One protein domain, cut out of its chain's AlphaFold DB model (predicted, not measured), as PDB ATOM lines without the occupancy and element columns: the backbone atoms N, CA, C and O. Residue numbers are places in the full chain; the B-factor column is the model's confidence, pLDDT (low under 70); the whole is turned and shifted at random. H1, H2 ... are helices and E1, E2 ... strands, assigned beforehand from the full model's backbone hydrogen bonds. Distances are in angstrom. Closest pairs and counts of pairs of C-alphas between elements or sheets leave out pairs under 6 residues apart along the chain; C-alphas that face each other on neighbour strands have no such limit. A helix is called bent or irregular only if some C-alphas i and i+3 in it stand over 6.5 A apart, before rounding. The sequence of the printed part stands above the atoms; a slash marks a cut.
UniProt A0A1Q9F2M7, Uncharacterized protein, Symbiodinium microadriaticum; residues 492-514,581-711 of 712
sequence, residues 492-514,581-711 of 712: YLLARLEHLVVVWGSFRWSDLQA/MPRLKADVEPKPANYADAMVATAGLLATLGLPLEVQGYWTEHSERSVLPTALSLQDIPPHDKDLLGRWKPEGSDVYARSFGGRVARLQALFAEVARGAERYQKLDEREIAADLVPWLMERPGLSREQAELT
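This is residues 492 to 514 and 581 to 711 of the 712 residues of an uncharacterized protein of Symbiodinium microadriaticum (UniProt A0A1Q9F2M7). Helices with few contacts between them spread loosely round a small middle of H2 and H6, with the long helix H9 crossing H6. Three corners lie away from this middle: H4 with the small strand hairpin E1 and E2, the pair H11 and H12, and the short H8 beyond the first residues of H9. The printed part has 154 residues and is mostly helix, in the order H1 H2 H3 E1 E2 H4 H5 H6 H7 H8 H9 H10 H11 H12; its sheet, order E1 - E2, is antiparallel. It is only just compact, close to loose, with a radius of gyration of the C-alphas of 17.6 A and spans of 54 by 43 by 25 A.

H1, residues 492 to 497, begins at C-alpha 492 (-32.960, 6.674, -34.448). H2 is residues 500 to 504 and H3 509 to 512. After the cut come E1, residues 582 to 584, and E2, 588 to 592. H4, residues 595 to 608, is 19.9 A long; H5 is 613 to 616. H6, residues 624 to 633, is 15.2 A long and irregular: C-alphas 625 and 628 are 7.1 A apart. H7 is residues 639 to 642 and H8 653 to 656. H9, residues 660 to 676, is the longest at 24.3 A, and begins at C-alpha 660 (-26.600, -16.210, -50.379). H10 is residues 680 to 683. H11, residues 687 to 699, is 18.9 A long. H12, residues 705 to 711, ends at C-alpha 711 (-32.872, 11.428, -19.935).

H1 touches no helix but is near H9. H2 touches H6, closest at the C-alphas of Val 503 and Glu 624, 5.0 A. H3 is close to but not clearly touching H4, at Trp 509 and Tyr 595, C-alphas 7.6 A apart. The hairpin E1 and E2 is antiparallel at 129 degrees; N 583 and O 591 are 2.8 A apart, within hydrogen-bond range. The closest C-alphas of E1 and H4, Arg 583 and Asp 597, are 6.7 A apart. H4 touches H5 with residues 603 to 607 alone, closest at the C-alphas of Ala 603 and Gln 616, 6.1 A. H9, with residues 667 to 671 alone, touches H6 about perpendicular, at 89 degrees; the closest C-alphas are Leu 632 and Phe 671, 6.4 A. H7 and H10 are each close to but not clearly touching H9, with closest C-alphas 7.7 A and 5.8 A apart; H8 is apart from H9. H11, with residues 694 to 698 alone, touches H12 at a steep tilt of 56 degrees, opposite ways, closest at the C-alphas of Val 694 and Ala 708, 5.3 A. Every O i to N i+4 pair is within hydrogen-bond range in H1, H2, H4, H9 and H12, but 4 of 6 in H6 and 8 of 9 in H11; H3, H5, H7, H8 and H10 are too short for such a pair.

The farthest C-alphas, Tyr 656 and Ser 704, are 55.6 A apart. Residues 515 to 580 are not printed, and C-alphas 514 and 581 are 9.2 A apart across the cut. Of the links printed whole, none is long. The mean pLDDT of the printed part is 83.7; residues 497 to 499, 586 and 646 to 658 are under 70.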
ATOM      1  N   TYR A 492     -33.240   5.234 -34.420       85.31
ATOM      2  CA  TYR A 492     -32.960   6.674 -34.448       85.31
ATOM      3  C   TYR A 492     -31.461   6.980 -34.280       85.31
ATOM      4  O   TYR A 492     -30.920   7.782 -35.039       85.31
ATOM      5  N   LEU A 493     -30.769   6.303 -33.356       85.44
ATOM      6  CA  LEU A 493     -29.325   6.482 -33.192       85.44
ATOM      7  C   LEU A 493     -28.542   5.834 -34.334       85.44
ATOM      8  O   LEU A 493     -27.589   6.426 -34.819       85.44
ATOM      9  N   LEU A 494     -28.963   4.678 -34.851       85.62
ATOM     10  CA  LEU A 494     -28.287   4.044 -35.993       85.62
ATOM     11  C   LEU A 494     -28.400   4.851 -37.296       85.62
ATOM     12  O   LEU A 494     -27.482   4.832 -38.113       85.62
ATOM     13  N   ALA A 495     -29.498   5.589 -37.471       82.25
ATOM     14  CA  ALA A 495     -29.693   6.545 -38.557       82.25
ATOM     15  C   ALA A 495     -28.838   7.820 -38.412       82.25
ATOM     16  O   ALA A 495     -28.704   8.563 -39.381       82.25
ATOM     17  N   ARG A 496     -28.265   8.070 -37.224       78.69
ATOM     18  CA  ARG A 496     -27.357   9.190 -36.915       78.69
ATOM     19  C   ARG A 496     -25.880   8.787 -36.857       78.69
ATOM     20  O   ARG A 496     -25.029   9.583 -37.219       78.69
ATOM     21  N   LEU A 497     -25.587   7.573 -36.387       67.81
ATOM     22  CA  LEU A 497     -24.236   7.055 -36.141       67.81
ATOM     23  C   LEU A 497     -23.502   6.602 -37.405       67.81
ATOM     24  O   LEU A 497     -22.298   6.400 -37.363       67.81
ATOM     25  N   GLU A 498     -24.216   6.311 -38.492       62.28
ATOM     26  CA  GLU A 498     -23.646   5.713 -39.711       62.28
ATOM     27  C   GLU A 498     -22.831   4.404 -39.479       62.28
ATOM     28  O   GLU A 498     -22.152   3.916 -40.384       62.28
ATOM     29  N   HIS A 499     -22.994   3.737 -38.319       57.97
ATOM     30  CA  HIS A 499     -22.415   2.429 -37.920       57.97
ATOM     31  C   HIS A 499     -22.998   1.224 -38.704       57.97
ATOM     32  O   HIS A 499     -23.202   0.112 -38.207       57.97
ATOM     33  N   LEU A 500     -23.291   1.448 -39.980       70.25
ATOM     34  CA  LEU A 500     -24.138   0.629 -40.830       70.25
ATOM     35  C   LEU A 500     -23.474  -0.711 -41.188       70.25
ATOM     36  O   LEU A 500     -24.139  -1.743 -41.178       70.25
ATOM     37  N   VAL A 501     -22.157  -0.744 -41.426       78.50
ATOM     38  CA  VAL A 501     -21.443  -1.977 -41.826       78.50
ATOM     39  C   VAL A 501     -21.563  -3.092 -40.773       78.50
ATOM     40  O   VAL A 501     -21.770  -4.251 -41.137       78.50
ATOM     41  N   VAL A 502     -21.486  -2.762 -39.477       83.12
ATOM     42  CA  VAL A 502     -21.599  -3.750 -38.385       83.12
ATOM     43  C   VAL A 502     -23.032  -4.260 -38.245       83.12
ATOM     44  O   VAL A 502     -23.236  -5.470 -38.133       83.12
ATOM     45  N   VAL A 503     -24.017  -3.355 -38.306       86.75
ATOM     46  CA  VAL A 503     -25.451  -3.678 -38.209       86.75
ATOM     47  C   VAL A 503     -25.887  -4.572 -39.370       86.75
ATOM     48  O   VAL A 503     -26.372  -5.684 -39.151       86.75
ATOM     49  N   TRP A 504     -25.681  -4.130 -40.615       89.88
ATOM     50  CA  TRP A 504     -26.170  -4.845 -41.797       89.88
ATOM     51  C   TRP A 504     -25.440  -6.171 -42.042       89.88
ATOM     52  O   TRP A 504     -26.049  -7.105 -42.565       89.88
ATOM     53  N   GLY A 505     -24.168  -6.275 -41.636       87.44
ATOM     54  CA  GLY A 505     -23.389  -7.517 -41.668       87.44
ATOM     55  C   GLY A 505     -23.496  -8.392 -40.409       87.44
ATOM     56  O   GLY A 505     -22.876  -9.452 -40.362       87.44
ATOM     57  N   SER A 506     -24.232  -7.966 -39.370       88.56
ATOM     58  CA  SER A 506     -24.358  -8.677 -38.076       88.56
ATOM     59  C   SER A 506     -23.010  -9.164 -37.493       88.56
ATOM     60  O   SER A 506     -22.899 -10.256 -36.902       88.56
ATOM     61  N   PHE A 507     -21.971  -8.344 -37.671       86.31
ATOM     62  CA  PHE A 507     -20.581  -8.657 -37.333       86.31
ATOM     63  C   PHE A 507     -20.276  -8.460 -35.852       86.31
ATOM     64  O   PHE A 507     -20.923  -7.674 -35.167       86.31
ATOM     65  N   ARG A 508     -19.242  -9.139 -35.344       84.44
ATOM     66  CA  ARG A 508     -18.528  -8.655 -34.152       84.44
ATOM     67  C   ARG A 508     -17.546  -7.565 -34.568       84.44
ATOM     68  O   ARG A 508     -16.987  -7.648 -35.658       84.44
ATOM     69  N   TRP A 509     -17.186  -6.681 -33.637       83.50
ATOM     70  CA  TRP A 509     -15.996  -5.829 -33.759       83.50
ATOM     71  C   TRP A 509     -14.757  -6.576 -34.297       83.50
ATOM     72  O   TRP A 509     -14.103  -6.139 -35.242       83.50
ATOM     73  N   SER A 510     -14.468  -7.762 -33.741       83.75
ATOM     74  CA  SER A 510     -13.326  -8.597 -34.145       83.75
ATOM     75  C   SER A 510     -13.358  -9.045 -35.603       83.75
ATOM     76  O   SER A 510     -12.316  -9.387 -36.153       83.75
ATOM     77  N   ASP A 511     -14.544  -9.098 -36.207       86.38
ATOM     78  CA  ASP A 511     -14.724  -9.602 -37.561       86.38
ATOM     79  C   ASP A 511     -14.419  -8.481 -38.587       86.38
ATOM     80  O   ASP A 511     -13.910  -8.781 -39.665       86.38
ATOM     81  N   LEU A 512     -14.565  -7.191 -38.224       84.56
ATOM     82  CA  LEU A 512     -14.060  -6.048 -39.017       84.56
ATOM     83  C   LEU A 512     -12.531  -6.076 -39.169       84.56
ATOM     84  O   LEU A 512     -11.993  -5.794 -40.239       84.56
ATOM     85  N   GLN A 513     -11.826  -6.452 -38.099       86.38
ATOM     86  CA  GLN A 513     -10.365  -6.587 -38.082       86.38
ATOM     87  C   GLN A 513      -9.861  -7.789 -38.911       86.38
ATOM     88  O   GLN A 513      -8.658  -8.019 -38.979       86.38
ATOM     89  N   ALA A 514     -10.765  -8.541 -39.554       85.00
ATOM     90  CA  ALA A 514     -10.458  -9.625 -40.487       85.00
ATOM     91  C   ALA A 514     -11.075  -9.436 -41.891       85.00
ATOM     92  O   ALA A 514     -10.973 -10.333 -42.731       85.00
ATOM     93  N   MET A 581     -10.585  -1.653 -40.400       84.69
ATOM     94  CA  MET A 581     -10.631  -0.450 -39.577       84.69
ATOM     95  C   MET A 581      -9.248  -0.083 -39.003       84.69
ATOM     96  O   MET A 581      -8.772  -0.767 -38.085       84.69
ATOM     97  N   PRO A 582      -8.622   0.999 -39.503       85.00
ATOM     98  CA  PRO A 582      -7.405   1.556 -38.929       85.00
ATOM     99  C   PRO A 582      -7.656   2.240 -37.586       85.00
ATOM    100  O   PRO A 582      -8.776   2.635 -37.261       85.00
ATOM    101  N   ARG A 583      -6.580   2.414 -36.821       84.88
ATOM    102  CA  ARG A 583      -6.575   3.175 -35.578       84.88
ATOM    103  C   ARG A 583      -6.742   4.667 -35.870       84.88
ATOM    104  O   ARG A 583      -5.937   5.263 -36.585       84.88
ATOM    105  N   LEU A 584      -7.764   5.263 -35.267       79.44
ATOM    106  CA  LEU A 584      -8.034   6.695 -35.349       79.44
ATOM    107  C   LEU A 584      -7.256   7.442 -34.252       79.44
ATOM    108  O   LEU A 584      -7.287   7.055 -33.083       79.44
ATOM    109  N   LYS A 585      -6.552   8.507 -34.640       76.62
ATOM    110  CA  LYS A 585      -6.017   9.564 -33.766       76.62
ATOM    111  C   LYS A 585      -6.353  10.920 -34.418       76.62
ATOM    112  O   LYS A 585      -7.386  11.039 -35.059       76.62
ATOM    113  N   ALA A 586      -5.469  11.914 -34.301       68.06
ATOM    114  CA  ALA A 586      -5.479  13.159 -35.076       68.06
ATOM    115  C   ALA A 586      -5.455  12.942 -36.607       68.06
ATOM    116  O   ALA A 586      -5.901  13.811 -37.349       68.06
ATOM    117  N   ASP A 587      -4.955  11.783 -37.045       72.56
ATOM    118  CA  ASP A 587      -4.985  11.257 -38.410       72.56
ATOM    119  C   ASP A 587      -5.211   9.729 -38.359       72.56
ATOM    120  O   ASP A 587      -5.266   9.117 -37.285       72.56
ATOM    121  N   VAL A 588      -5.333   9.101 -39.529       76.38
ATOM    122  CA  VAL A 588      -5.510   7.651 -39.694       76.38
ATOM    123  C   VAL A 588      -4.156   6.929 -39.591       76.38
ATOM    124  O   VAL A 588      -3.365   6.956 -40.533       76.38
ATOM    125  N   GLU A 589      -3.871   6.247 -38.473       81.81
ATOM    126  CA  GLU A 589      -2.650   5.432 -38.356       81.81
ATOM    127  C   GLU A 589      -2.788   4.114 -39.150       81.81
ATOM    128  O   GLU A 589      -3.801   3.422 -39.010       81.81
ATOM    129  N   PRO A 590      -1.753   3.663 -39.891       84.50
ATOM    130  CA  PRO A 590      -1.744   2.368 -40.576       84.50
ATOM    131  C   PRO A 590      -1.497   1.188 -39.613       84.50
ATOM    132  O   PRO A 590      -0.658   0.319 -39.852       84.50
ATOM    133  N   LYS A 591      -2.262   1.138 -38.519       86.50
ATOM    134  CA  LYS A 591      -2.298   0.061 -37.518       86.50
ATOM    135  C   LYS A 591      -3.754  -0.375 -37.299       86.50
ATOM    136  O   LYS A 591      -4.634   0.478 -37.397       86.50
ATOM    137  N   PRO A 592      -4.037  -1.649 -36.982       87.19
ATOM    138  CA  PRO A 592      -5.393  -2.087 -36.651       87.19
ATOM    139  C   PRO A 592      -5.896  -1.402 -35.375       87.19
ATOM    140  O   PRO A 592      -5.164  -1.314 -34.386       87.19
ATOM    141  N   ALA A 593      -7.148  -0.940 -35.378       88.00
ATOM    142  CA  ALA A 593      -7.789  -0.411 -34.175       88.00
ATOM    143  C   ALA A 593      -8.033  -1.527 -33.144       88.00
ATOM    144  O   ALA A 593      -8.650  -2.554 -33.441       88.00
ATOM    145  N   ASN A 594      -7.584  -1.318 -31.905       88.94
ATOM    146  CA  ASN A 594      -7.905  -2.221 -30.803       88.94
ATOM    147  C   ASN A 594      -9.309  -1.920 -30.226       88.94
ATOM    148  O   ASN A 594      -9.920  -0.906 -30.548       88.94
ATOM    149  N   TYR A 595      -9.842  -2.799 -29.372       85.50
ATOM    150  CA  TYR A 595     -11.203  -2.651 -28.826       85.50
ATOM    151  C   TYR A 595     -11.408  -1.369 -27.993       85.50
ATOM    152  O   TYR A 595     -12.500  -0.812 -27.984       85.50
ATOM    153  N   ALA A 596     -10.370  -0.871 -27.313       86.56
ATOM    154  CA  ALA A 596     -10.442   0.401 -26.598       86.56
ATOM    155  C   ALA A 596     -10.379   1.604 -27.555       86.56
ATOM    156  O   ALA A 596     -11.092   2.575 -27.326       86.56
ATOM    157  N   ASP A 597      -9.602   1.528 -28.647       87.38
ATOM    158  CA  ASP A 597      -9.627   2.564 -29.697       87.38
ATOM    159  C   ASP A 597     -11.036   2.681 -30.310       87.38
ATOM    160  O   ASP A 597     -11.507   3.784 -30.570       87.38
ATOM    161  N   ALA A 598     -11.715   1.542 -30.497       84.19
ATOM    162  CA  ALA A 598     -13.092   1.463 -30.988       84.19
ATOM    163  C   ALA A 598     -14.082   2.143 -30.036       84.19
ATOM    164  O   ALA A 598     -14.715   3.123 -30.415       84.19
ATOM    165  N   MET A 599     -14.126   1.701 -28.771       84.12
ATOM    166  CA  MET A 599     -14.997   2.287 -27.743       84.12
ATOM    167  C   MET A 599     -14.787   3.804 -27.589       84.12
ATOM    168  O   MET A 599     -15.751   4.528 -27.355       84.12
ATOM    169  N   VAL A 600     -13.548   4.300 -27.728       85.06
ATOM    170  CA  VAL A 600     -13.238   5.741 -27.683       85.06
ATOM    171  C   VAL A 600     -13.753   6.473 -28.926       85.06
ATOM    172  O   VAL A 600     -14.332   7.549 -28.786       85.06
ATOM    173  N   ALA A 601     -13.598   5.904 -30.125       83.19
ATOM    174  CA  ALA A 601     -14.154   6.480 -31.351       83.19
ATOM    175  C   ALA A 601     -15.693   6.536 -31.308       83.19
ATOM    176  O   ALA A 601     -16.280   7.574 -31.605       83.19
ATOM    177  N   THR A 602     -16.337   5.455 -30.861       82.62
ATOM    178  CA  THR A 602     -17.792   5.368 -30.686       82.62
ATOM    179  C   THR A 602     -18.291   6.367 -29.640       82.62
ATOM    180  O   THR A 602     -19.239   7.098 -29.910       82.62
ATOM    181  N   ALA A 603     -17.629   6.485 -28.482       83.75
ATOM    182  CA  ALA A 603     -17.971   7.493 -27.473       83.75
ATOM    183  C   ALA A 603     -17.822   8.930 -28.007       83.75
ATOM    184  O   ALA A 603     -18.724   9.745 -27.828       83.75
ATOM    185  N   GLY A 604     -16.739   9.233 -28.733       84.62
ATOM    186  CA  GLY A 604     -16.544  10.538 -29.376       84.62
ATOM    187  C   GLY A 604     -17.624  10.872 -30.412       84.62
ATOM    188  O   GLY A 604     -18.088  12.013 -30.484       84.62
ATOM    189  N   LEU A 605     -18.087   9.878 -31.174       83.00
ATOM    190  CA  LEU A 605     -19.189  10.050 -32.120       83.00
ATOM    191  C   LEU A 605     -20.535  10.257 -31.407       83.00
ATOM    192  O   LEU A 605     -21.274  11.173 -31.763       83.00
ATOM    193  N   LEU A 606     -20.835   9.480 -30.360       85.69
ATOM    194  CA  LEU A 606     -22.029   9.670 -29.524       85.69
ATOM    195  C   LEU A 606     -22.039  11.068 -28.868       85.69
ATOM    196  O   LEU A 606     -23.078  11.725 -28.848       85.69
ATOM    197  N   ALA A 607     -20.882  11.556 -28.406       86.06
ATOM    198  CA  ALA A 607     -20.718  12.914 -27.882       86.06
ATOM    199  C   ALA A 607     -20.959  13.991 -28.957       86.06
ATOM    200  O   ALA A 607     -21.644  14.978 -28.695       86.06
ATOM    201  N   THR A 608     -20.466  13.778 -30.183       85.88
ATOM    202  CA  THR A 608     -20.693  14.680 -31.334       85.88
ATOM    203  C   THR A 608     -22.175  14.725 -31.736       85.88
ATOM    204  O   THR A 608     -22.678  15.764 -32.157       85.88
ATOM    205  N   LEU A 609     -22.911  13.626 -31.536       84.31
ATOM    206  CA  LEU A 609     -24.369  13.554 -31.690       84.31
ATOM    207  C   LEU A 609     -25.159  14.175 -30.518       84.31
ATOM    208  O   LEU A 609     -26.391  14.158 -30.549       84.31
ATOM    209  N   GLY A 610     -24.484  14.723 -29.503       85.75
ATOM    210  CA  GLY A 610     -25.106  15.402 -28.365       85.75
ATOM    211  C   GLY A 610     -25.668  14.477 -27.280       85.75
ATOM    212  O   GLY A 610     -26.472  14.928 -26.468       85.75
ATOM    213  N   LEU A 611     -25.281  13.194 -27.244       85.38
ATOM    214  CA  LEU A 611     -25.725  12.277 -26.188       85.38
ATOM    215  C   LEU A 611     -25.008  12.566 -24.857       85.38
ATOM    216  O   LEU A 611     -23.773  12.639 -24.854       85.38
ATOM    217  N   PRO A 612     -25.732  12.650 -23.720       82.88
ATOM    218  CA  PRO A 612     -25.125  12.832 -22.402       82.88
ATOM    219  C   PRO A 612     -24.120  11.722 -22.076       82.88
ATOM    220  O   PRO A 612     -24.345  10.551 -22.404       82.88
ATOM    221  N   LEU A 613     -23.008  12.082 -21.427       81.44
ATOM    222  CA  LEU A 613     -21.895  11.174 -21.111       81.44
ATOM    223  C   LEU A 613     -22.351   9.973 -20.265       81.44
ATOM    224  O   LEU A 613     -21.850   8.860 -20.421       81.44
ATOM    225  N   GLU A 614     -23.353  10.204 -19.422       82.25
ATOM    226  CA  GLU A 614     -24.062   9.221 -18.616       82.25
ATOM    227  C   GLU A 614     -24.599   8.080 -19.490       82.25
ATOM    228  O   GLU A 614     -24.392   6.914 -19.170       82.25
ATOM    229  N   VAL A 615     -25.233   8.407 -20.623       83.88
ATOM    230  CA  VAL A 615     -25.882   7.450 -21.534       83.88
ATOM    231  C   VAL A 615     -24.866   6.745 -22.440       83.88
ATOM    232  O   VAL A 615     -25.058   5.582 -22.792       83.88
ATOM    233  N   GLN A 616     -23.754   7.402 -22.796       83.88
ATOM    234  CA  GLN A 616     -22.747   6.851 -23.721       83.88
ATOM    235  C   GLN A 616     -22.193   5.486 -23.273       83.88
ATOM    236  O   GLN A 616     -21.899   4.635 -24.108       83.88
ATOM    237  N   GLY A 617     -22.097   5.243 -21.960       84.56
ATOM    238  CA  GLY A 617     -21.616   3.975 -21.395       84.56
ATOM    239  C   GLY A 617     -22.607   2.798 -21.432       84.56
ATOM    240  O   GLY A 617     -22.251   1.708 -20.969       84.56
ATOM    241  N   TYR A 618     -23.841   2.999 -21.912       87.50
ATOM    242  CA  TYR A 618     -24.889   1.970 -21.967       87.50
ATOM    243  C   TYR A 618     -24.636   0.940 -23.073       87.50
ATOM    244  O   TYR A 618     -24.723  -0.269 -22.835       87.50
ATOM    245  N   TRP A 619     -24.286   1.416 -24.270       88.12
ATOM    246  CA  TRP A 619     -23.979   0.580 -25.431       88.12
ATOM    247  C   TRP A 619     -22.500   0.163 -25.480       88.12
ATOM    248  O   TRP A 619     -21.658   0.616 -24.708       88.12
ATOM    249  N   THR A 620     -22.189  -0.773 -26.377       86.25
ATOM    250  CA  THR A 620     -20.852  -1.357 -26.581       86.25
ATOM    251  C   THR A 620     -20.678  -1.741 -28.051       86.25
ATOM    252  O   THR A 620     -21.684  -1.945 -28.720       86.25
ATOM    253  N   GLU A 621     -19.455  -2.026 -28.518       84.38
ATOM    254  CA  GLU A 621     -19.164  -2.584 -29.867       84.38
ATOM    255  C   GLU A 621     -19.751  -4.000 -30.149       84.38
ATOM    256  O   GLU A 621     -19.220  -4.789 -30.945       84.38
ATOM    257  N   HIS A 622     -20.742  -4.436 -29.370       83.25
ATOM    258  CA  HIS A 622     -21.541  -5.651 -29.562       83.25
ATOM    259  C   HIS A 622     -23.053  -5.342 -29.617       83.25
ATOM    260  O   HIS A 622     -23.849  -6.253 -29.861       83.25
ATOM    261  N   SER A 623     -23.444  -4.082 -29.407       88.50
ATOM    262  CA  SER A 623     -24.820  -3.585 -29.398       88.50
ATOM    263  C   SER A 623     -25.408  -3.488 -30.806       88.50
ATOM    264  O   SER A 623     -26.577  -3.802 -31.009       88.50
ATOM    265  N   GLU A 624     -24.597  -3.126 -31.799       86.56
ATOM    266  CA  GLU A 624     -24.948  -3.082 -33.225       86.56
ATOM    267  C   GLU A 624     -25.341  -4.469 -33.742       86.56
ATOM    268  O   GLU A 624     -26.296  -4.637 -34.502       86.56
ATOM    269  N   ARG A 625     -24.594  -5.487 -33.299       86.62
ATOM    270  CA  ARG A 625     -24.677  -6.866 -33.791       86.62
ATOM    271  C   ARG A 625     -26.034  -7.522 -33.539       86.62
ATOM    272  O   ARG A 625     -26.424  -8.420 -34.284       86.62
ATOM    273  N   SER A 626     -26.721  -7.130 -32.467       88.19
ATOM    274  CA  SER A 626     -28.015  -7.702 -32.085       88.19
ATOM    275  C   SER A 626     -29.195  -7.063 -32.819       88.19
ATOM    276  O   SER A 626     -30.247  -7.690 -32.900       88.19
ATOM    277  N   VAL A 627     -29.028  -5.868 -33.399       90.81
ATOM    278  CA  VAL A 627     -30.117  -5.066 -33.984       90.81
ATOM    279  C   VAL A 627     -30.847  -5.822 -35.096       90.81
ATOM    280  O   VAL A 627     -32.020  -6.150 -34.939       90.81
ATOM    281  N   LEU A 628     -30.164  -6.120 -36.206       91.81
ATOM    282  CA  LEU A 628     -30.778  -6.726 -37.394       91.81
ATOM    283  C   LEU A 628     -31.393  -8.120 -37.098       91.81
ATOM    284  O   LEU A 628     -32.545  -8.345 -37.473       91.81
ATOM    285  N   PRO A 629     -30.720  -9.046 -36.383       91.31
ATOM    286  CA  PRO A 629     -31.307 -10.343 -36.035       91.31
ATOM    287  C   PRO A 629     -32.505 -10.257 -35.074       91.31
ATOM    288  O   PRO A 629     -33.437 -11.055 -35.201       91.31
ATOM    289  N   THR A 630     -32.520  -9.302 -34.135       90.56
ATOM    290  CA  THR A 630     -33.685  -9.064 -33.262       90.56
ATOM    291  C   THR A 630     -34.836  -8.444 -34.049       90.56
ATOM    292  O   THR A 630     -35.946  -8.963 -33.993       90.56
ATOM    293  N   ALA A 631     -34.577  -7.421 -34.866       92.12
ATOM    294  CA  ALA A 631     -35.585  -6.785 -35.715       92.12
ATOM    295  C   ALA A 631     -36.286  -7.784 -36.651       92.12
ATOM    296  O   ALA A 631     -37.508  -7.798 -36.739       92.12
ATOM    297  N   LEU A 632     -35.534  -8.689 -37.283       92.94
ATOM    298  CA  LEU A 632     -36.110  -9.754 -38.112       92.94
ATOM    299  C   LEU A 632     -36.816 -10.844 -37.292       92.94
ATOM    300  O   LEU A 632     -37.652 -11.569 -37.821       92.94
ATOM    301  N   SER A 633     -36.510 -10.977 -35.999       92.31
ATOM    302  CA  SER A 633     -37.269 -11.857 -35.102       92.31
ATOM    303  C   SER A 633     -38.641 -11.288 -34.748       92.31
ATOM    304  O   SER A 633     -39.561 -12.072 -34.561       92.31
ATOM    305  N   LEU A 634     -38.790  -9.960 -34.735       91.50
ATOM    306  CA  LEU A 634     -40.074  -9.256 -34.595       91.50
ATOM    307  C   LEU A 634     -40.888  -9.213 -35.908       91.50
ATOM    308  O   LEU A 634     -42.019  -8.741 -35.918       91.50
ATOM    309  N   GLN A 635     -40.324  -9.720 -37.011       90.69
ATOM    310  CA  GLN A 635     -40.984  -9.905 -38.313       90.69
ATOM    311  C   GLN A 635     -41.232 -11.396 -38.634       90.69
ATOM    312  O   GLN A 635     -41.290 -11.776 -39.803       90.69
ATOM    313  N   ASP A 636     -41.273 -12.262 -37.613       90.50
ATOM    314  CA  ASP A 636     -41.472 -13.720 -37.719       90.50
ATOM    315  C   ASP A 636     -40.503 -14.472 -38.661       90.50
ATOM    316  O   ASP A 636     -40.720 -15.637 -39.010       90.50
ATOM    317  N   ILE A 637     -39.372 -13.862 -39.048       92.25
ATOM    318  CA  ILE A 637     -38.394 -14.512 -39.928       92.25
ATOM    319  C   ILE A 637     -37.800 -15.732 -39.204       92.25
ATOM    320  O   ILE A 637     -37.322 -15.602 -38.069       92.25
ATOM    321  N   PRO A 638     -37.773 -16.923 -39.832       88.56
ATOM    322  CA  PRO A 638     -37.336 -18.145 -39.168       88.56
ATOM    323  C   PRO A 638     -35.834 -18.118 -38.823       88.56
ATOM    324  O   PRO A 638     -35.040 -17.497 -39.539       88.56
ATOM    325  N   PRO A 639     -35.395 -18.821 -37.756       85.56
ATOM    326  CA  PRO A 639     -33.997 -18.819 -37.314       85.56
ATOM    327  C   PRO A 639     -32.983 -19.162 -38.411       85.56
ATOM    328  O   PRO A 639     -31.958 -18.496 -38.498       85.56
ATOM    329  N   HIS A 640     -33.296 -20.118 -39.296       82.81
ATOM    330  CA  HIS A 640     -32.378 -20.564 -40.352       82.81
ATOM    331  C   HIS A 640     -31.997 -19.467 -41.359       82.81
ATOM    332  O   HIS A 640     -30.918 -19.531 -41.939       82.81
ATOM    333  N   ASP A 641     -32.865 -18.474 -41.581       84.38
ATOM    334  CA  ASP A 641     -32.595 -17.361 -42.500       84.38
ATOM    335  C   ASP A 641     -31.859 -16.225 -41.762       84.38
ATOM    336  O   ASP A 641     -30.971 -15.589 -42.326       84.38
ATOM    337  N   LYS A 642     -32.141 -16.029 -40.464       84.94
ATOM    338  CA  LYS A 642     -31.430 -15.065 -39.601       84.94
ATOM    339  C   LYS A 642     -29.992 -15.499 -39.302       84.94
ATOM    340  O   LYS A 642     -29.087 -14.669 -39.353       84.94
ATOM    341  N   ASP A 643     -29.760 -16.793 -39.074       82.31
ATOM    342  CA  ASP A 643     -28.426 -17.365 -38.833       82.31
ATOM    343  C   ASP A 643     -27.460 -17.142 -40.013       82.31
ATOM    344  O   ASP A 643     -26.243 -17.152 -39.809       82.31
ATOM    345  N   LEU A 644     -27.966 -16.879 -41.228       79.25
ATOM    346  CA  LEU A 644     -27.154 -16.517 -42.396       79.25
ATOM    347  C   LEU A 644     -26.431 -15.180 -42.221       79.25
ATOM    348  O   LEU A 644     -25.298 -15.051 -42.680       79.25
ATOM    349  N   LEU A 645     -27.076 -14.198 -41.581       75.75
ATOM    350  CA  LEU A 645     -26.688 -12.782 -41.657       75.75
ATOM    351  C   LEU A 645     -25.340 -12.478 -41.010       75.75
ATOM    352  O   LEU A 645     -24.655 -11.568 -41.453       75.75
ATOM    353  N   GLY A 646     -24.929 -13.282 -40.028       68.62
ATOM    354  CA  GLY A 646     -23.544 -13.333 -39.552       68.62
ATOM    355  C   GLY A 646     -22.946 -14.743 -39.567       68.62
ATOM    356  O   GLY A 646     -21.972 -14.981 -38.851       68.62
ATOM    357  N   ARG A 647     -23.561 -15.694 -40.296       66.44
ATOM    358  CA  ARG A 647     -23.213 -17.133 -40.328       66.44
ATOM    359  C   ARG A 647     -22.974 -17.713 -38.922       66.44
ATOM    360  O   ARG A 647     -21.905 -18.248 -38.630       66.44
ATOM    361  N   TRP A 648     -23.949 -17.566 -38.021       62.78
ATOM    362  CA  TRP A 648     -23.789 -17.890 -36.592       62.78
ATOM    363  C   TRP A 648     -23.715 -19.399 -36.318       62.78
ATOM    364  O   TRP A 648     -22.911 -19.835 -35.491       62.78
ATOM    365  N   LYS A 649     -24.507 -20.189 -37.051       62.50
ATOM    366  CA  LYS A 649     -24.519 -21.658 -37.031       62.50
ATOM    367  C   LYS A 649     -24.478 -22.191 -38.477       62.50
ATOM    368  O   LYS A 649     -25.491 -22.660 -38.983       62.50
ATOM    369  N   PRO A 650     -23.332 -22.088 -39.173       61.53
ATOM    370  CA  PRO A 650     -23.243 -22.441 -40.586       61.53
ATOM    371  C   PRO A 650     -23.326 -23.960 -40.767       61.53
ATOM    372  O   PRO A 650     -22.565 -24.718 -40.154       61.53
ATOM    373  N   GLU A 651     -24.254 -24.412 -41.607       60.91
ATOM    374  CA  GLU A 651     -24.498 -25.840 -41.824       60.91
ATOM    375  C   GLU A 651     -23.681 -26.401 -43.003       60.91
ATOM    376  O   GLU A 651     -23.055 -25.668 -43.763       60.91
ATOM    377  N   GLY A 652     -23.635 -27.729 -43.167       56.44
ATOM    378  CA  GLY A 652     -22.892 -28.337 -44.288       56.44
ATOM    379  C   GLY A 652     -23.502 -28.010 -45.659       56.44
ATOM    380  O   GLY A 652     -22.791 -27.862 -46.648       56.44
ATOM    381  N   SER A 653     -24.824 -27.844 -45.690       58.66
ATOM    382  CA  SER A 653     -25.637 -27.428 -46.836       58.66
ATOM    383  C   SER A 653     -25.355 -25.990 -47.291       58.66
ATOM    384  O   SER A 653     -25.433 -25.696 -48.484       58.66
ATOM    385  N   ASP A 654     -24.977 -25.099 -46.372       60.75
ATOM    386  CA  ASP A 654     -24.782 -23.668 -46.641       60.75
ATOM    387  C   ASP A 654     -23.649 -23.363 -47.628       60.75
ATOM    388  O   ASP A 654     -23.667 -22.318 -48.284       60.75
ATOM    389  N   VAL A 655     -22.687 -24.283 -47.758       57.97
ATOM    390  CA  VAL A 655     -21.575 -24.214 -48.720       57.97
ATOM    391  C   VAL A 655     -22.082 -24.300 -50.169       57.97
ATOM    392  O   VAL A 655     -21.477 -23.734 -51.076       57.97
ATOM    393  N   TYR A 656     -23.229 -24.948 -50.394       58.25
ATOM    394  CA  TYR A 656     -23.855 -25.085 -51.713       58.25
ATOM    395  C   TYR A 656     -24.847 -23.952 -52.037       58.25
ATOM    396  O   TYR A 656     -25.349 -23.874 -53.161       58.25
ATOM    397  N   ALA A 657     -25.138 -23.056 -51.085       60.34
ATOM    398  CA  ALA A 657     -26.189 -22.046 -51.200       60.34
ATOM    399  C   ALA A 657     -25.776 -20.829 -52.056       60.34
ATOM    400  O   ALA A 657     -25.576 -19.722 -51.550       60.34
ATOM    401  N   ARG A 658     -25.709 -21.022 -53.382       67.69
ATOM    402  CA  ARG A 658     -25.337 -19.997 -54.387       67.69
ATOM    403  C   ARG A 658     -26.184 -18.712 -54.338       67.69
ATOM    404  O   ARG A 658     -25.739 -17.676 -54.813       67.69
ATOM    405  N   SER A 659     -27.377 -18.752 -53.741       73.31
ATOM    406  CA  SER A 659     -28.300 -17.616 -53.583       73.31
ATOM    407  C   SER A 659     -28.037 -16.727 -52.352       73.31
ATOM    408  O   SER A 659     -28.859 -15.861 -52.048       73.31
ATOM    409  N   PHE A 660     -26.923 -16.918 -51.630       80.69
ATOM    410  CA  PHE A 660     -26.600 -16.210 -50.379       80.69
ATOM    411  C   PHE A 660     -26.825 -14.688 -50.443       80.69
ATOM    412  O   PHE A 660     -27.607 -14.165 -49.651       80.69
ATOM    413  N   GLY A 661     -26.222 -13.991 -51.414       82.81
ATOM    414  CA  GLY A 661     -26.344 -12.531 -51.537       82.81
ATOM    415  C   GLY A 661     -27.782 -12.046 -51.761       82.81
ATOM    416  O   GLY A 661     -28.168 -11.016 -51.218       82.81
ATOM    417  N   GLY A 662     -28.602 -12.815 -52.487       86.69
ATOM    418  CA  GLY A 662     -30.023 -12.514 -52.691       86.69
ATOM    419  C   GLY A 662     -30.864 -12.723 -51.427       86.69
ATOM    420  O   GLY A 662     -31.701 -11.882 -51.102       86.69
ATOM    421  N   ARG A 663     -30.607 -13.798 -50.663       87.81
ATOM    422  CA  ARG A 663     -31.277 -14.025 -49.366       87.81
ATOM    423  C   ARG A 663     -30.934 -12.926 -48.360       87.81
ATOM    424  O   ARG A 663     -31.838 -12.377 -47.739       87.81
ATOM    425  N   VAL A 664     -29.656 -12.562 -48.255       89.69
ATOM    426  CA  VAL A 664     -29.188 -11.481 -47.372       89.69
ATOM    427  C   VAL A 664     -29.765 -10.123 -47.786       89.69
ATOM    428  O   VAL A 664     -30.255  -9.397 -46.925       89.69
ATOM    429  N   ALA A 665     -29.811  -9.812 -49.088       91.19
ATOM    430  CA  ALA A 665     -30.427  -8.580 -49.585       91.19
ATOM    431  C   ALA A 665     -31.922  -8.478 -49.231       91.19
ATOM    432  O   ALA A 665     -32.360  -7.426 -48.773       91.19
ATOM    433  N   ARG A 666     -32.690  -9.574 -49.361       92.50
ATOM    434  CA  ARG A 666     -34.107  -9.628 -48.945       92.50
ATOM    435  C   ARG A 666     -34.275  -9.270 -47.467       92.50
ATOM    436  O   ARG A 666     -35.122  -8.459 -47.116       92.50
ATOM    437  N   LEU A 667     -33.462  -9.877 -46.606       93.56
ATOM    438  CA  LEU A 667     -33.530  -9.694 -45.155       93.56
ATOM    439  C   LEU A 667     -33.107  -8.280 -44.728       93.56
ATOM    440  O   LEU A 667     -33.753  -7.674 -43.878       93.56
ATOM    441  N   GLN A 668     -32.071  -7.717 -45.352       93.81
ATOM    442  CA  GLN A 668     -31.667  -6.328 -45.116       93.81
ATOM    443  C   GLN A 668     -32.744  -5.341 -45.591       93.81
ATOM    444  O   GLN A 668     -33.061  -4.408 -44.858       93.81
ATOM    445  N   ALA A 669     -33.362  -5.571 -46.756       93.50
ATOM    446  CA  ALA A 669     -34.458  -4.741 -47.260       93.50
ATOM    447  C   ALA A 669     -35.679  -4.741 -46.318       93.50
ATOM    448  O   ALA A 669     -36.187  -3.670 -45.999       93.50
ATOM    449  N   LEU A 670     -36.093  -5.913 -45.817       94.12
ATOM    450  CA  LEU A 670     -37.214  -6.069 -44.876       94.12
ATOM    451  C   LEU A 670     -36.987  -5.343 -43.537       94.12
ATOM    452  O   LEU A 670     -37.903  -4.715 -43.002       94.12
ATOM    453  N   PHE A 671     -35.764  -5.374 -42.995       93.69
ATOM    454  CA  PHE A 671     -35.439  -4.550 -41.826       93.69
ATOM    455  C   PHE A 671     -35.450  -3.058 -42.179       93.69
ATOM    456  O   PHE A 671     -36.051  -2.266 -41.457       93.69
ATOM    457  N   ALA A 672     -34.830  -2.674 -43.297       93.06
ATOM    458  CA  ALA A 672     -34.723  -1.280 -43.715       93.06
ATOM    459  C   ALA A 672     -36.091  -0.631 -44.001       93.06
ATOM    460  O   ALA A 672     -36.290   0.543 -43.702       93.06
ATOM    461  N   GLU A 673     -37.053  -1.387 -44.532       92.75
ATOM    462  CA  GLU A 673     -38.439  -0.953 -44.730       92.75
ATOM    463  C   GLU A 673     -39.114  -0.590 -43.400       92.75
ATOM    464  O   GLU A 673     -39.553   0.547 -43.220       92.75
ATOM    465  N   VAL A 674     -39.118  -1.509 -42.429       93.06
ATOM    466  CA  VAL A 674     -39.729  -1.267 -41.111       93.06
ATOM    467  C   VAL A 674     -38.976  -0.196 -40.318       93.06
ATOM    468  O   VAL A 674     -39.609   0.610 -39.642       93.06
ATOM    469  N   ALA A 675     -37.649  -0.124 -40.443       91.44
ATOM    470  CA  ALA A 675     -36.821   0.907 -39.819       91.44
ATOM    471  C   ALA A 675     -37.091   2.323 -40.370       91.44
ATOM    472  O   ALA A 675     -36.939   3.301 -39.638       91.44
ATOM    473  N   ARG A 676     -37.518   2.448 -41.635       90.56
ATOM    474  CA  ARG A 676     -37.943   3.724 -42.244       90.56
ATOM    475  C   ARG A 676     -39.410   4.068 -41.970       90.56
ATOM    476  O   ARG A 676     -39.779   5.235 -42.063       90.56
ATOM    477  N   GLY A 677     -40.241   3.087 -41.614       89.31
ATOM    478  CA  GLY A 677     -41.656   3.295 -41.304       89.31
ATOM    479  C   GLY A 677     -41.899   4.183 -40.075       89.31
ATOM    480  O   GLY A 677     -41.126   4.183 -39.115       89.31
ATOM    481  N   ALA A 678     -43.020   4.913 -40.070       86.31
ATOM    482  CA  ALA A 678     -43.427   5.752 -38.936       86.31
ATOM    483  C   ALA A 678     -43.631   4.937 -37.641       86.31
ATOM    484  O   ALA A 678     -43.284   5.378 -36.550       86.31
ATOM    485  N   GLU A 679     -44.125   3.704 -37.768       88.00
ATOM    486  CA  GLU A 679     -44.413   2.791 -36.655       88.00
ATOM    487  C   GLU A 679     -43.174   2.042 -36.122       88.00
ATOM    488  O   GLU A 679     -43.324   1.138 -35.297       88.00
ATOM    489  N   ARG A 680     -41.950   2.383 -36.568       88.94
ATOM    490  CA  ARG A 680     -40.706   1.658 -36.226       88.94
ATOM    491  C   ARG A 680     -40.535   1.398 -34.726       88.94
ATOM    492  O   ARG A 680     -40.202   0.284 -34.347       88.94
ATOM    493  N   TYR A 681     -40.865   2.377 -33.880       88.31
ATOM    494  CA  TYR A 681     -40.761   2.288 -32.417       88.31
ATOM    495  C   TYR A 681     -41.606   1.144 -31.828       88.31
ATOM    496  O   TYR A 681     -41.244   0.545 -30.817       88.31
ATOM    497  N   GLN A 682     -42.731   0.827 -32.478       89.56
ATOM    498  CA  GLN A 682     -43.649  -0.242 -32.089       89.56
ATOM    499  C   GLN A 682     -43.266  -1.564 -32.770       89.56
ATOM    500  O   GLN A 682     -43.121  -2.581 -32.101       89.56
ATOM    501  N   LYS A 683     -43.037  -1.546 -34.091       90.00
ATOM    502  CA  LYS A 683     -42.705  -2.741 -34.892       90.00
ATOM    503  C   LYS A 683     -41.311  -3.318 -34.618       90.00
ATOM    504  O   LYS A 683     -41.054  -4.468 -34.956       90.00
ATOM    505  N   LEU A 684     -40.420  -2.534 -34.015       90.88
ATOM    506  CA  LEU A 684     -39.099  -2.959 -33.550       90.88
ATOM    507  C   LEU A 684     -39.006  -2.998 -32.017       90.88
ATOM    508  O   LEU A 684     -37.910  -3.173 -31.490       90.88
ATOM    509  N   ASP A 685     -40.130  -2.816 -31.316       90.38
ATOM    510  CA  ASP A 685     -40.253  -2.782 -29.854       90.38
ATOM    511  C   ASP A 685     -39.109  -2.030 -29.149       90.38
ATOM    512  O   ASP A 685     -38.388  -2.565 -28.310       90.38
ATOM    513  N   GLU A 686     -38.877  -0.774 -29.529       89.62
ATOM    514  CA  GLU A 686     -37.790   0.039 -28.953       89.62
ATOM    515  C   GLU A 686     -38.085   0.458 -27.496       89.62
ATOM    516  O   GLU A 686     -37.202   0.949 -26.794       89.62
ATOM    517  N   ARG A 687     -39.302   0.170 -27.013       88.56
ATOM    518  CA  ARG A 687     -39.755   0.332 -25.623       88.56
ATOM    519  C   ARG A 687     -38.914  -0.484 -24.642       88.56
ATOM    520  O   ARG A 687     -38.608   0.014 -23.564       88.56
ATOM    521  N   GLU A 688     -38.507  -1.696 -25.027       86.94
ATOM    522  CA  GLU A 688     -37.588  -2.548 -24.256       86.94
ATOM    523  C   GLU A 688     -36.268  -1.810 -23.958       86.94
ATOM    524  O   GLU A 688     -35.782  -1.822 -22.832       86.94
ATOM    525  N   ILE A 689     -35.726  -1.093 -24.951       89.62
ATOM    526  CA  ILE A 689     -34.442  -0.380 -24.849       89.62
ATOM    527  C   ILE A 689     -34.533   0.763 -23.831       89.62
ATOM    528  O   ILE A 689     -33.603   0.951 -23.044       89.62
ATOM    529  N   ALA A 690     -35.646   1.504 -23.844       85.06
ATOM    530  CA  ALA A 690     -35.935   2.585 -22.904       85.06
ATOM    531  C   ALA A 690     -36.187   2.056 -21.479       85.06
ATOM    532  O   ALA A 690     -35.648   2.593 -20.509       85.06
ATOM    533  N   ALA A 691     -36.952   0.966 -21.355       87.62
ATOM    534  CA  ALA A 691     -37.265   0.328 -20.079       87.62
ATOM    535  C   ALA A 691     -36.027  -0.259 -19.373       87.62
ATOM    536  O   ALA A 691     -35.961  -0.200 -18.147       87.62
ATOM    537  N   ASP A 692     -35.040  -0.767 -20.121       89.75
ATOM    538  CA  ASP A 692     -33.748  -1.219 -19.579       89.75
ATOM    539  C   ASP A 692     -32.771  -0.057 -19.287       89.75
ATOM    540  O   ASP A 692     -31.896  -0.187 -18.422       89.75
ATOM    541  N   LEU A 693     -32.913   1.092 -19.963       89.31
ATOM    542  CA  LEU A 693     -32.011   2.240 -19.804       89.31
ATOM    543  C   LEU A 693     -32.261   3.005 -18.494       89.31
ATOM    544  O   LEU A 693     -31.302   3.304 -17.784       89.31
ATOM    545  N   VAL A 694     -33.517   3.256 -18.108       89.12
ATOM    546  CA  VAL A 694     -33.852   3.928 -16.830       89.12
ATOM    547  C   VAL A 694     -33.203   3.250 -15.601       89.12
ATOM    548  O   VAL A 694     -32.467   3.926 -14.877       89.12
ATOM    549  N   PRO A 695     -33.368   1.933 -15.344       88.94
ATOM    550  CA  PRO A 695     -32.721   1.278 -14.207       88.94
ATOM    551  C   PRO A 695     -31.197   1.193 -14.361       88.94
ATOM    552  O   PRO A 695     -30.496   1.142 -13.353       88.94
ATOM    553  N   TRP A 696     -30.652   1.215 -15.582       89.94
ATOM    554  CA  TRP A 696     -29.204   1.293 -15.804       89.94
ATOM    555  C   TRP A 696     -28.637   2.675 -15.420       89.94
ATOM    556  O   TRP A 696     -27.587   2.744 -14.775       89.94
ATOM    557  N   LEU A 697     -29.353   3.762 -15.738       88.38
ATOM    558  CA  LEU A 697     -29.017   5.141 -15.348       88.38
ATOM    559  C   LEU A 697     -29.070   5.329 -13.820       88.38
ATOM    560  O   LEU A 697     -28.227   6.019 -13.243       88.38
ATOM    561  N   MET A 698     -30.005   4.647 -13.154       88.56
ATOM    562  CA  MET A 698     -30.071   4.578 -11.691       88.56
ATOM    563  C   MET A 698     -28.961   3.687 -11.088       88.56
ATOM    564  O   MET A 698     -28.375   4.049 -10.072       88.56
ATOM    565  N   GLU A 699     -28.630   2.539 -11.702       85.88
ATOM    566  CA  GLU A 699     -27.599   1.598 -11.213       85.88
ATOM    567  C   GLU A 699     -26.163   2.148 -11.275       85.88
ATOM    568  O   GLU A 699     -25.330   1.721 -10.471       85.88
ATOM    569  N   ARG A 700     -25.829   2.985 -12.272       79.31
ATOM    570  CA  ARG A 700     -24.428   3.315 -12.614       79.31
ATOM    571  C   ARG A 700     -24.063   4.803 -12.494       79.31
ATOM    572  O   ARG A 700     -23.209   5.088 -11.660       79.31
ATOM    573  N   PRO A 701     -24.657   5.747 -13.255       76.50
ATOM    574  CA  PRO A 701     -24.549   7.176 -12.951       76.50
ATOM    575  C   PRO A 701     -25.053   7.564 -11.554       76.50
ATOM    576  O   PRO A 701     -24.619   8.577 -11.017       76.50
ATOM    577  N   GLY A 702     -25.971   6.783 -10.969       83.25
ATOM    578  CA  GLY A 702     -26.606   7.116  -9.689       83.25
ATOM    579  C   GLY A 702     -27.662   8.220  -9.807       83.25
ATOM    580  O   GLY A 702     -27.950   8.899  -8.823       83.25
ATOM    581  N   LEU A 703     -28.221   8.419 -11.008       86.81
ATOM    582  CA  LEU A 703     -29.263   9.413 -11.275       86.81
ATOM    583  C   LEU A 703     -30.527   9.117 -10.459       86.81
ATOM    584  O   LEU A 703     -30.891   7.954 -10.250       86.81
ATOM    585  N   SER A 704     -31.237  10.168 -10.038       89.44
ATOM    586  CA  SER A 704     -32.581   9.999  -9.480       89.44
ATOM    587  C   SER A 704     -33.519   9.417 -10.542       89.44
ATOM    588  O   SER A 704     -33.287   9.572 -11.743       89.44
ATOM    589  N   ARG A 705     -34.608   8.765 -10.117       88.88
ATOM    590  CA  ARG A 705     -35.582   8.191 -11.055       88.88
ATOM    591  C   ARG A 705     -36.139   9.244 -12.019       88.88
ATOM    592  O   ARG A 705     -36.194   8.987 -13.212       88.88
ATOM    593  N   GLU A 706     -36.483  10.427 -11.514       88.56
ATOM    594  CA  GLU A 706     -37.006  11.541 -12.320       88.56
ATOM    595  C   GLU A 706     -35.970  12.048 -13.335       88.56
ATOM    596  O   GLU A 706     -36.310  12.324 -14.480       88.56
ATOM    597  N   GLN A 707     -34.690  12.122 -12.948       86.88
ATOM    598  CA  GLN A 707     -33.609  12.498 -13.862       86.88
ATOM    599  C   GLN A 707     -33.372  11.423 -14.929       86.88
ATOM    600  O   GLN A 707     -33.180  11.754 -16.096       86.88
ATOM    601  N   ALA A 708     -33.410  10.142 -14.550       86.25
ATOM    602  CA  ALA A 708     -33.286   9.026 -15.480       86.25
ATOM    603  C   ALA A 708     -34.462   8.987 -16.473       86.25
ATOM    604  O   ALA A 708     -34.228   8.896 -17.670       86.25
ATOM    605  N   GLU A 709     -35.705   9.133 -16.006       87.75
ATOM    606  CA  GLU A 709     -36.910   9.177 -16.854       87.75
ATOM    607  C   GLU A 709     -36.986  10.438 -17.740       87.75
ATOM    608  O   GLU A 709     -37.644  10.402 -18.772       87.75
ATOM    609  N   LEU A 710     -36.285  11.525 -17.390       86.81
ATOM    610  CA  LEU A 710     -36.118  12.723 -18.232       86.81
ATOM    611  C   LEU A 710     -34.977  12.596 -19.267       86.81
ATOM    612  O   LEU A 710     -34.909  13.385 -20.207       86.81
ATOM    613  N   THR A 711     -34.066  11.634 -19.087       83.69
ATOM    614  CA  THR A 711     -32.872  11.428 -19.935       83.69
ATOM    615  C   THR A 711     -33.112  10.423 -21.078       83.69
ATOM    616  O   THR A 711     -32.258  10.281 -21.955       83.69
TER     617      THR A 711